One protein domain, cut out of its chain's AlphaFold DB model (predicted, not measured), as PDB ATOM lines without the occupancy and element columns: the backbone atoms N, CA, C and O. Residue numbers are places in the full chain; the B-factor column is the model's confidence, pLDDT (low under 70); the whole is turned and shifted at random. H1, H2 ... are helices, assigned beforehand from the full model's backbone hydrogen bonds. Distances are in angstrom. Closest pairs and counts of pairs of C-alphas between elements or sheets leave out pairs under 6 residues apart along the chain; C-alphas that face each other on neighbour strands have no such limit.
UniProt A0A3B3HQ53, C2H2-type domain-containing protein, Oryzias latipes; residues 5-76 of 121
ATOM      1  N   ALA A   5     212.260 160.063 270.371       87.06
ATOM      2  CA  ALA A   5     212.717 161.426 270.634       87.06
ATOM      3  C   ALA A   5     212.798 162.285 269.359       87.06
ATOM      4  O   ALA A   5     212.380 163.441 269.377       87.06
ATOM      5  N   TYR A   6     213.276 161.717 268.244       89.25
ATOM      6  CA  TYR A   6     213.291 162.409 266.955       89.25
ATOM      7  C   TYR A   6     211.872 162.720 266.473       89.25
ATOM      8  O   TYR A   6     211.607 163.823 266.010       89.25
ATOM      9  N   ILE A   7     210.943 161.770 266.621       84.06
ATOM     10  CA  ILE A   7     209.537 161.972 266.253       84.06
ATOM     11  C   ILE A   7     208.917 163.072 267.123       84.06
ATOM     12  O   ILE A   7     208.253 163.956 266.595       84.06
ATOM     13  N   THR A   8     209.160 163.082 268.435       81.81
ATOM     14  CA  THR A   8     208.651 164.129 269.334       81.81
ATOM     15  C   THR A   8     209.195 165.516 268.983       81.81
ATOM     16  O   THR A   8     208.427 166.478 268.968       81.81
ATOM     17  N   ASP A   9     210.486 165.638 268.663       79.75
ATOM     18  CA  ASP A   9     211.097 166.910 268.254       79.75
ATOM     19  C   ASP A   9     210.587 167.380 266.881       79.75
ATOM     20  O   ASP A   9     210.174 168.529 266.726       79.75
ATOM     21  N   HIS A  10     210.484 166.463 265.917       77.88
ATOM     22  CA  HIS A  10     209.887 166.715 264.606       77.88
ATOM     23  C   HIS A  10     208.434 167.203 264.721       77.88
ATOM     24  O   HIS A  10     208.052 168.216 264.130       77.88
ATOM     25  N   MET A  11     207.625 166.534 265.546       73.69
ATOM     26  CA  MET A  11     206.233 166.917 265.794       73.69
ATOM     27  C   MET A  11     206.112 168.224 266.579       73.69
ATOM     28  O   MET A  11     205.090 168.898 266.477       73.69
ATOM     29  N   ARG A  12     207.147 168.649 267.313       71.19
ATOM     30  CA  ARG A  12     207.162 169.947 267.997       71.19
ATOM     31  C   ARG A  12     207.108 171.107 267.003       71.19
ATOM     32  O   ARG A  12     206.426 172.087 267.280       71.19
ATOM     33  N   VAL A  13     207.722 170.974 265.826       59.41
ATOM     34  CA  VAL A  13     207.618 171.970 264.743       59.41
ATOM     35  C   VAL A  13     206.188 172.056 264.211       59.41
ATOM     36  O   VAL A  13     205.724 173.157 263.928       59.41
ATOM     37  N   HIS A  14     205.467 170.930 264.153       60.88
ATOM     38  CA  HIS A  14     204.037 170.902 263.828       60.88
ATOM     39  C   HIS A  14     203.152 171.498 264.940       60.88
ATOM     40  O   HIS A  14     202.140 172.124 264.635       60.88
ATOM     41  N   ASN A  15     203.531 171.314 266.211       61.56
ATOM     42  CA  ASN A  15     202.741 171.728 267.377       61.56
ATOM     43  C   ASN A  15     202.986 173.181 267.829       61.56
ATOM     44  O   ASN A  15     202.109 173.778 268.445       61.56
ATOM     45  N   GLN A  16     204.175 173.741 267.587       56.19
ATOM     46  CA  GLN A  16     204.564 175.091 268.038       56.19
ATOM     47  C   GLN A  16     204.254 176.192 267.028       56.19
ATOM     48  O   GLN A  16     204.270 177.374 267.366       56.19
ATOM     49  N   SER A  17     203.969 175.832 265.785       57.91
ATOM     50  CA  SER A  17     203.449 176.770 264.805       57.91
ATOM     51  C   SER A  17     201.957 176.926 265.083       57.91
ATOM     52  O   SER A  17     201.197 175.961 265.021       57.91
ATOM     53  N   GLN A  18     201.534 178.140 265.450       62.06
ATOM     54  CA  GLN A  18     200.122 178.518 265.511       62.06
ATOM     55  C   GLN A  18     199.516 178.363 264.114       62.06
ATOM     56  O   GLN A  18     199.449 179.303 263.325       62.06
ATOM     57  N   HIS A  19     199.135 177.143 263.773       70.12
ATOM     58  CA  HIS A  19     198.521 176.854 262.503       70.12
ATOM     59  C   HIS A  19     197.050 177.232 262.544       70.12
ATOM     60  O   HIS A  19     196.330 176.968 263.508       70.12
ATOM     61  N   HIS A  20     196.581 177.792 261.440       78.75
ATOM     62  CA  HIS A  20     195.165 177.936 261.176       78.75
ATOM     63  C   HIS A  20     194.690 176.663 260.480       78.75
ATOM     64  O   HIS A  20     195.075 176.395 259.341       78.75
ATOM     65  N   SER A  21     193.880 175.864 261.168       81.88
ATOM     66  CA  SER A  21     193.408 174.573 260.660       81.88
ATOM     67  C   SER A  21     192.003 174.679 260.071       81.88
ATOM     68  O   SER A  21     191.126 175.343 260.623       81.88
ATOM     69  N   CYS A  22     191.777 174.013 258.941       83.88
ATOM     70  CA  CYS A  22     190.455 173.908 258.336       83.88
ATOM     71  C   CYS A  22     189.593 172.924 259.128       83.88
ATOM     72  O   CYS A  22     189.886 171.738 259.133       83.88
ATOM     73  N   HIS A  23     188.493 173.372 259.731       80.44
ATOM     74  CA  HIS A  23     187.583 172.492 260.483       80.44
ATOM     75  C   HIS A  23     186.866 171.409 259.648       80.44
ATOM     76  O   HIS A  23     186.310 170.483 260.224       80.44
ATOM     77  N   LEU A  24     186.885 171.505 258.311       80.94
ATOM     78  CA  LEU A  24     186.202 170.556 257.422       80.94
ATOM     79  C   LEU A  24     187.104 169.395 256.977       80.94
ATOM     80  O   LEU A  24     186.620 168.293 256.760       80.94
ATOM     81  N   CYS A  25     188.413 169.623 256.830       86.56
ATOM     82  CA  CYS A  25     189.369 168.590 256.396       86.56
ATOM     83  C   CYS A  25     190.613 168.476 257.290       86.56
ATOM     84  O   CYS A  25     191.557 167.762 256.964       86.56
ATOM     85  N   ASN A  26     190.634 169.214 258.398       81.19
ATOM     86  CA  ASN A  26     191.696 169.273 259.401       81.19
ATOM     87  C   ASN A  26     193.096 169.640 258.877       81.19
ATOM     88  O   ASN A  26     194.097 169.429 259.559       81.19
ATOM     89  N   ARG A  27     193.183 170.219 257.673       81.31
ATOM     90  CA  ARG A  27     194.451 170.643 257.074       81.31
ATOM     91  C   ARG A  27     194.938 171.946 257.702       81.31
ATOM     92  O   ARG A  27     194.166 172.896 257.835       81.31
ATOM     93  N   SER A  28     196.215 171.986 258.070       83.56
ATOM     94  CA  SER A  28     196.850 173.108 258.767       83.56
ATOM     95  C   SER A  28     197.574 174.048 257.805       83.56
ATOM     96  O   SER A  28     198.243 173.603 256.872       83.56
ATOM     97  N   PHE A  29     197.457 175.352 258.050       84.44
ATOM     98  CA  PHE A  29     198.090 176.410 257.265       84.44
ATOM     99  C   PHE A  29     198.868 177.361 258.170       84.44
ATOM    100  O   PHE A  29     198.460 177.631 259.298       84.44
ATOM    101  N   THR A  30     199.970 177.910 257.664       81.38
ATOM    102  CA  THR A  30     200.830 178.848 258.404       81.38
ATOM    103  C   THR A  30     200.218 180.238 258.564       81.38
ATOM    104  O   THR A  30     200.614 180.975 259.458       81.38
ATOM    105  N   THR A  31     199.249 180.614 257.722       82.31
ATOM    106  CA  THR A  31     198.543 181.899 257.823       82.31
ATOM    107  C   THR A  31     197.045 181.748 257.577       82.31
ATOM    108  O   THR A  31     196.591 180.868 256.837       82.31
ATOM    109  N   LEU A  32     196.266 182.662 258.162       81.19
ATOM    110  CA  LEU A  32     194.814 182.719 257.989       81.19
ATOM    111  C   LEU A  32     194.417 182.954 256.523       81.19
ATOM    112  O   LEU A  32     193.415 182.415 256.056       81.19
ATOM    113  N   THR A  33     195.203 183.733 255.775       83.56
ATOM    114  CA  THR A  33     194.951 184.014 254.354       83.56
ATOM    115  C   THR A  33     195.007 182.739 253.518       83.56
ATOM    116  O   THR A  33     194.107 182.504 252.712       83.56
ATOM    117  N   TYR A  34     196.013 181.884 253.737       85.88
ATOM    118  CA  TYR A  34     196.105 180.607 253.028       85.88
ATOM    119  C   TYR A  34     194.975 179.655 253.411       85.88
ATOM    120  O   TYR A  34     194.408 179.025 252.520       85.88
ATOM    121  N   LEU A  35     194.587 179.614 254.690       87.50
ATOM    122  CA  LEU A  35     193.415 178.852 255.121       87.50
ATOM    123  C   LEU A  35     192.140 179.317 254.398       87.50
ATOM    124  O   LEU A  35     191.393 178.484 253.893       87.50
ATOM    125  N   ARG A  36     191.901 180.632 254.302       84.00
ATOM    126  CA  ARG A  36     190.729 181.190 253.603       84.00
ATOM    127  C   ARG A  36     190.712 180.820 252.123       84.00
ATOM    128  O   ARG A  36     189.690 180.359 251.630       84.00
ATOM    129  N   VAL A  37     191.837 180.982 251.420       86.81
ATOM    130  CA  VAL A  37     191.938 180.612 249.996       86.81
ATOM    131  C   VAL A  37     191.720 179.115 249.805       86.81
ATOM    132  O   VAL A  37     190.994 178.716 248.895       86.81
ATOM    133  N   HIS A  38     192.330 178.286 250.658       90.69
ATOM    134  CA  HIS A  38     192.113 176.844 250.648       90.69
ATOM    135  C   HIS A  38     190.631 176.525 250.803       90.69
ATOM    136  O   HIS A  38     190.068 175.820 249.970       90.69
ATOM    137  N   ALA A  39     189.999 177.054 251.843       86.00
ATOM    138  CA  ALA A  39     188.654 176.654 252.178       86.00
ATOM    139  C   ALA A  39     187.620 177.194 251.184       86.00
ATOM    140  O   ALA A  39     186.704 176.468 250.817       86.00
ATOM    141  N   GLN A  40     187.842 178.383 250.621       85.50
ATOM    142  CA  GLN A  40     187.033 178.893 249.516       85.50
ATOM    143  C   GLN A  40     187.114 177.996 248.273       85.50
ATOM    144  O   GLN A  40     186.101 177.731 247.638       85.50
ATOM    145  N   LYS A  41     188.312 177.528 247.898       85.50
ATOM    146  CA  LYS A  41     188.484 176.678 246.707       85.50
ATOM    147  C   LYS A  41     188.013 175.246 246.922       85.50
ATOM    148  O   LYS A  41     187.534 174.621 245.987       85.50
ATOM    149  N   HIS A  42     188.218 174.720 248.123       89.50
ATOM    150  CA  HIS A  42     188.027 173.306 248.421       89.50
ATOM    151  C   HIS A  42     186.636 173.003 248.985       89.50
ATOM    152  O   HIS A  42     186.071 171.956 248.697       89.50
ATOM    153  N   HIS A  43     186.080 173.918 249.777       84.94
ATOM    154  CA  HIS A  43     184.789 173.753 250.445       84.94
ATOM    155  C   HIS A  43     183.737 174.761 249.958       84.94
ATOM    156  O   HIS A  43     182.549 174.582 250.208       84.94
ATOM    157  N   GLY A  44     184.138 175.804 249.224       80.00
ATOM    158  CA  GLY A  44     183.202 176.750 248.623       80.00
ATOM    159  C   GLY A  44     182.310 177.425 249.663       80.00
ATOM    160  O   GLY A  44     182.801 177.971 250.646       80.00
ATOM    161  N   GLN A  45     180.995 177.369 249.430       67.19
ATOM    162  CA  GLN A  45     179.954 177.951 250.292       67.19
ATOM    163  C   GLN A  45     179.862 177.287 251.677       67.19
ATOM    164  O   GLN A  45     179.436 177.936 252.630       67.19
ATOM    165  N   GLU A  46     180.281 176.023 251.805       67.69
ATOM    166  CA  GLU A  46     180.278 175.287 253.081       67.69
ATOM    167  C   GLU A  46     181.273 175.907 254.072       67.69
ATOM    168  O   GLU A  46     181.071 175.907 255.288       67.69
ATOM    169  N   TRP A  47     182.350 176.503 253.548       69.75
ATOM    170  CA  TRP A  47     183.217 177.370 254.324       69.75
ATOM    171  C   TRP A  47     182.572 178.748 254.433       69.75
ATOM    172  O   TRP A  47     182.868 179.678 253.682       69.75
ATOM    173  N   LYS A  48     181.674 178.893 255.407       65.19
ATOM    174  CA  LYS A  48     181.136 180.200 255.769       65.19
ATOM    175  C   LYS A  48     182.278 181.054 256.319       65.19
ATOM    176  O   LYS A  48     182.668 180.909 257.481       65.19
ATOM    177  N   GLU A  49     182.821 181.946 255.489       63.91
ATOM    178  CA  GLU A  49     183.717 182.995 255.964       63.91
ATOM    179  C   GLU A  49     182.973 183.729 257.082       63.91
ATOM    180  O   GLU A  49     181.897 184.291 256.864       63.91
ATOM    181  N   ARG A  50     183.497 183.657 258.313       68.06
ATOM    182  CA  ARG A  50     182.944 184.401 259.447       68.06
ATOM    183  C   ARG A  50     183.240 185.881 259.218       68.06
ATOM    184  O   ARG A  50     184.196 186.433 259.755       68.06
ATOM    185  N   VAL A  51     182.426 186.493 258.373       69.44
ATOM    186  CA  VAL A  51     182.299 187.936 258.253       69.44
ATOM    187  C   VAL A  51     181.653 188.452 259.531       69.44
ATOM    188  O   VAL A  51     180.748 187.836 260.096       69.44
ATOM    189  N   LEU A  52     182.165 189.565 260.023       75.94
ATOM    190  CA  LEU A  52     181.590 190.277 261.145       75.94
ATOM    191  C   LEU A  52     180.634 191.315 260.571       75.94
ATOM    192  O   LEU A  52     181.053 192.165 259.787       75.94
ATOM    193  N   LEU A  53     179.356 191.212 260.920       77.25
ATOM    194  CA  LEU A  53     178.343 192.149 260.458       77.25
ATOM    195  C   LEU A  53     178.271 193.346 261.402       77.25
ATOM    196  O   LEU A  53     178.235 193.192 262.624       77.25
ATOM    197  N   CYS A  54     178.205 194.536 260.819       83.25
ATOM    198  CA  CYS A  54     177.783 195.735 261.518       83.25
ATOM    199  C   CYS A  54     176.305 195.627 261.901       83.25
ATOM    200  O   CYS A  54     175.463 195.384 261.041       83.25
ATOM    201  N   GLN A  55     175.983 195.855 263.172       80.50
ATOM    202  CA  GLN A  55     174.600 195.808 263.658       80.50
ATOM    203  C   GLN A  55     173.786 197.054 263.271       80.50
ATOM    204  O   GLN A  55     172.569 196.967 263.187       80.50
ATOM    205  N   LEU A  56     174.439 198.190 262.991       82.44
ATOM    206  CA  LEU A  56     173.747 199.431 262.621       82.44
ATOM    207  C   LEU A  56     173.345 199.480 261.140       82.44
ATOM    208  O   LEU A  56     172.301 200.027 260.806       82.44
ATOM    209  N   CYS A  57     174.158 198.921 260.238       88.38
ATOM    210  CA  CYS A  57     173.914 199.023 258.792       88.38
ATOM    211  C   CYS A  57     174.088 197.713 258.010       88.38
ATOM    212  O   CYS A  57     174.004 197.714 256.785       88.38
ATOM    213  N   GLY A  58     174.369 196.594 258.683       81.38
ATOM    214  CA  GLY A  58     174.494 195.280 258.042       81.38
ATOM    215  C   GLY A  58     175.750 195.089 257.185       81.38
ATOM    216  O   GLY A  58     175.897 194.044 256.548       81.38
ATOM    217  N   VAL A  59     176.673 196.058 257.158       85.31
ATOM    218  CA  VAL A  59     177.924 195.958 256.391       85.31
ATOM    219  C   VAL A  59     178.749 194.764 256.869       85.31
ATOM    220  O   VAL A  59     178.990 194.585 258.062       85.31
ATOM    221  N   GLN A  60     179.199 193.950 255.914       83.00
ATOM    222  CA  GLN A  60     180.034 192.780 256.163       83.00
ATOM    223  C   GLN A  60     181.512 193.179 256.186       83.00
ATOM    224  O   GLN A  60     182.078 193.604 255.178       83.00
ATOM    225  N   CYS A  61     182.160 192.992 257.330       80.44
ATOM    226  CA  CYS A  61     183.589 193.209 257.513       80.44
ATOM    227  C   CYS A  61     184.319 191.866 257.622       80.44
ATOM    228  O   CYS A  61     183.886 190.955 258.322       80.44
ATOM    229  N   LYS A  62     185.480 191.734 256.974       78.31
ATOM    230  CA  LYS A  62     186.247 190.469 256.967       78.31
ATOM    231  C   LYS A  62     187.091 190.248 258.229       78.31
ATOM    232  O   LYS A  62     187.636 189.164 258.436       78.31
ATOM    233  N   THR A  63     187.264 191.294 259.043       80.38
ATOM    234  CA  THR A  63     188.159 191.300 260.213       80.38
ATOM    235  C   THR A  63     187.611 192.211 261.310       80.38
ATOM    236  O   THR A  63     186.985 193.224 261.002       80.38
ATOM    237  N   ALA A  64     187.906 191.902 262.577       76.19
ATOM    238  CA  ALA A  64     187.499 192.714 263.731       76.19
ATOM    239  C   ALA A  64     188.021 194.156 263.653       76.19
ATOM    240  O   ALA A  64     187.262 195.091 263.869       76.19
ATOM    241  N   THR A  65     189.274 194.351 263.233       84.94
ATOM    242  CA  THR A  65     189.867 195.688 263.054       84.94
ATOM    243  C   THR A  65     189.127 196.524 262.007       84.94
ATOM    244  O   THR A  65     188.954 197.724 262.193       84.94
ATOM    245  N   GLN A  66     188.646 195.897 260.925       85.38
ATOM    246  CA  GLN A  66     187.844 196.591 259.909       85.38
ATOM    247  C   GLN A  66     186.471 196.977 260.455       85.38
ATOM    248  O   GLN A  66     186.024 198.092 260.213       85.38
ATOM    249  N   LEU A  67     185.828 196.086 261.219       86.44
ATOM    250  CA  LEU A  67     184.561 196.404 261.873       86.44
ATOM    251  C   LEU A  67     184.734 197.553 262.873       86.44
ATOM    252  O   LEU A  67     183.934 198.477 262.878       86.44
ATOM    253  N   GLN A  68     185.796 197.530 263.677       87.31
ATOM    254  CA  GLN A  68     186.073 198.570 264.666       87.31
ATOM    255  C   GLN A  68     186.342 199.932 264.016       87.31
ATOM    256  O   GLN A  68     185.792 200.934 264.463       87.31
ATOM    257  N   GLY A  69     187.114 199.978 262.925       88.44
ATOM    258  CA  GLY A  69     187.277 201.203 262.134       88.44
ATOM    259  C   GLY A  69     185.964 201.676 261.502       88.44
ATOM    260  O   GLY A  69     185.665 202.866 261.509       88.44
ATOM    261  N   HIS A  70     185.135 200.745 261.024       88.62
ATOM    262  CA  HIS A  70     183.803 201.040 260.499       88.62
ATOM    263  C   HIS A  70     182.836 201.564 261.577       88.62
ATOM    264  O   HIS A  70     182.020 202.431 261.290       88.62
ATOM    265  N   MET A  71     182.935 201.125 262.836       85.56
ATOM    266  CA  MET A  71     182.120 201.696 263.921       85.56
ATOM    267  C   MET A  71     182.392 203.196 264.108       85.56
ATOM    268  O   MET A  71     181.474 203.953 264.412       85.56
ATOM    269  N   GLY A  72     183.614 203.652 263.817       88.62
ATOM    270  CA  GLY A  72     183.958 205.074 263.809       88.62
ATOM    271  C   GLY A  72     183.168 205.906 262.790       88.62
ATOM    272  O   GLY A  72     182.937 207.085 263.036       88.62
ATOM    273  N   THR A  73     182.689 205.314 261.685       84.75
ATOM    274  CA  THR A  73     181.845 206.044 260.717       84.75
ATOM    275  C   THR A  73     180.424 206.279 261.226       84.75
ATOM    276  O   THR A  73     179.795 207.243 260.803       84.75
ATOM    277  N   HIS A  74     179.938 205.452 262.160       80.31
ATOM    278  CA  HIS A  74     178.652 205.672 262.839       80.31
ATOM    279  C   HIS A  74     178.771 206.718 263.945       80.31
ATOM    280  O   HIS A  74     177.868 207.516 264.127       80.31
ATOM    281  N   ALA A  75     179.917 206.805 264.626       72.38
ATOM    282  CA  ALA A  75     180.150 207.839 265.640       72.38
ATOM    283  C   ALA A  75     180.122 209.277 265.072       72.38
ATOM    284  O   ALA A  75     179.861 210.226 265.804       72.38
ATOM    285  N   GLN A  76     180.368 209.449 263.768       61.53
ATOM    286  CA  GLN A  76     180.237 210.739 263.081       61.53
ATOM    287  C   GLN A  76     178.780 211.051 262.673       61.53
ATOM    288  O   GLN A  76     178.482 212.184 262.292       61.53
TER     289      GLN A  76
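AT A GLANCE: This is residues 5 to 76 of the 121 residues of the protein "C2H2-type domain-containing protein" of Oryzias latipes (UniProt A0A3B3HQ53). Picture a thin string of three short helices that never touch one another: H1 sticks out at one end with its residues 5 to 13, H2 stands crosswise in the middle, and H3 makes the other end. Between them run long links, each folded back on itself in a small hairpin loop, residues 20 to 29 before H2 and residues 52 to 61 before H3. The printed part has 72 residues with three named helices, in the order H1, H2, H3, and no named strand; the class is all helix, though under half of the residues, 35 of 72, are in named elements. The whole is only just extended, close to loose, with a radius of gyration of the C-alphas of 17.2 A, and it spans 59 by 25 by 14 A.

HOW THE PARTS SIT: Start at H1, residues 5 to 16, of which residues 5 to 13 stand free. Go on to H2, residues 32 to 42, which is apart from H1, with no C-alpha of the one within 8 A of the other. By the same test H3, residues 64 to 75, is apart from both. Before H2, look at residues 20 to 21, which pair antiparallel with residues 28 to 29; before H3, residues 52 to 53 pair antiparallel with residues 60 to 61. In H2 every O i to N i+4 pair is within hydrogen-bond range; in H1 it is 6 of 8 and in H3 5 of 8.

IN THESE COORDINATES: Find C-alpha 5 at (212.717, 161.426, 270.634); from there H1 runs 16.1 A to C-alpha 16. H2 begins at C-alpha 32, at (194.814, 182.719, 257.989), and runs 15.0 A to C-alpha 42. H3 runs 16.9 A from C-alpha 64 to C-alpha 75, at (180.150, 207.839, 265.640).

THE WHOLE: The C-alphas of Ala 5 and Gln 76, the two farthest apart, are 59.5 A from each other. The printed part has no cut, and both links are long, 15 and 21 residues. The mean pLDDT of the printed part is 79.0; look for values under 70 at residues 13 to 18, 45 to 51 and 76.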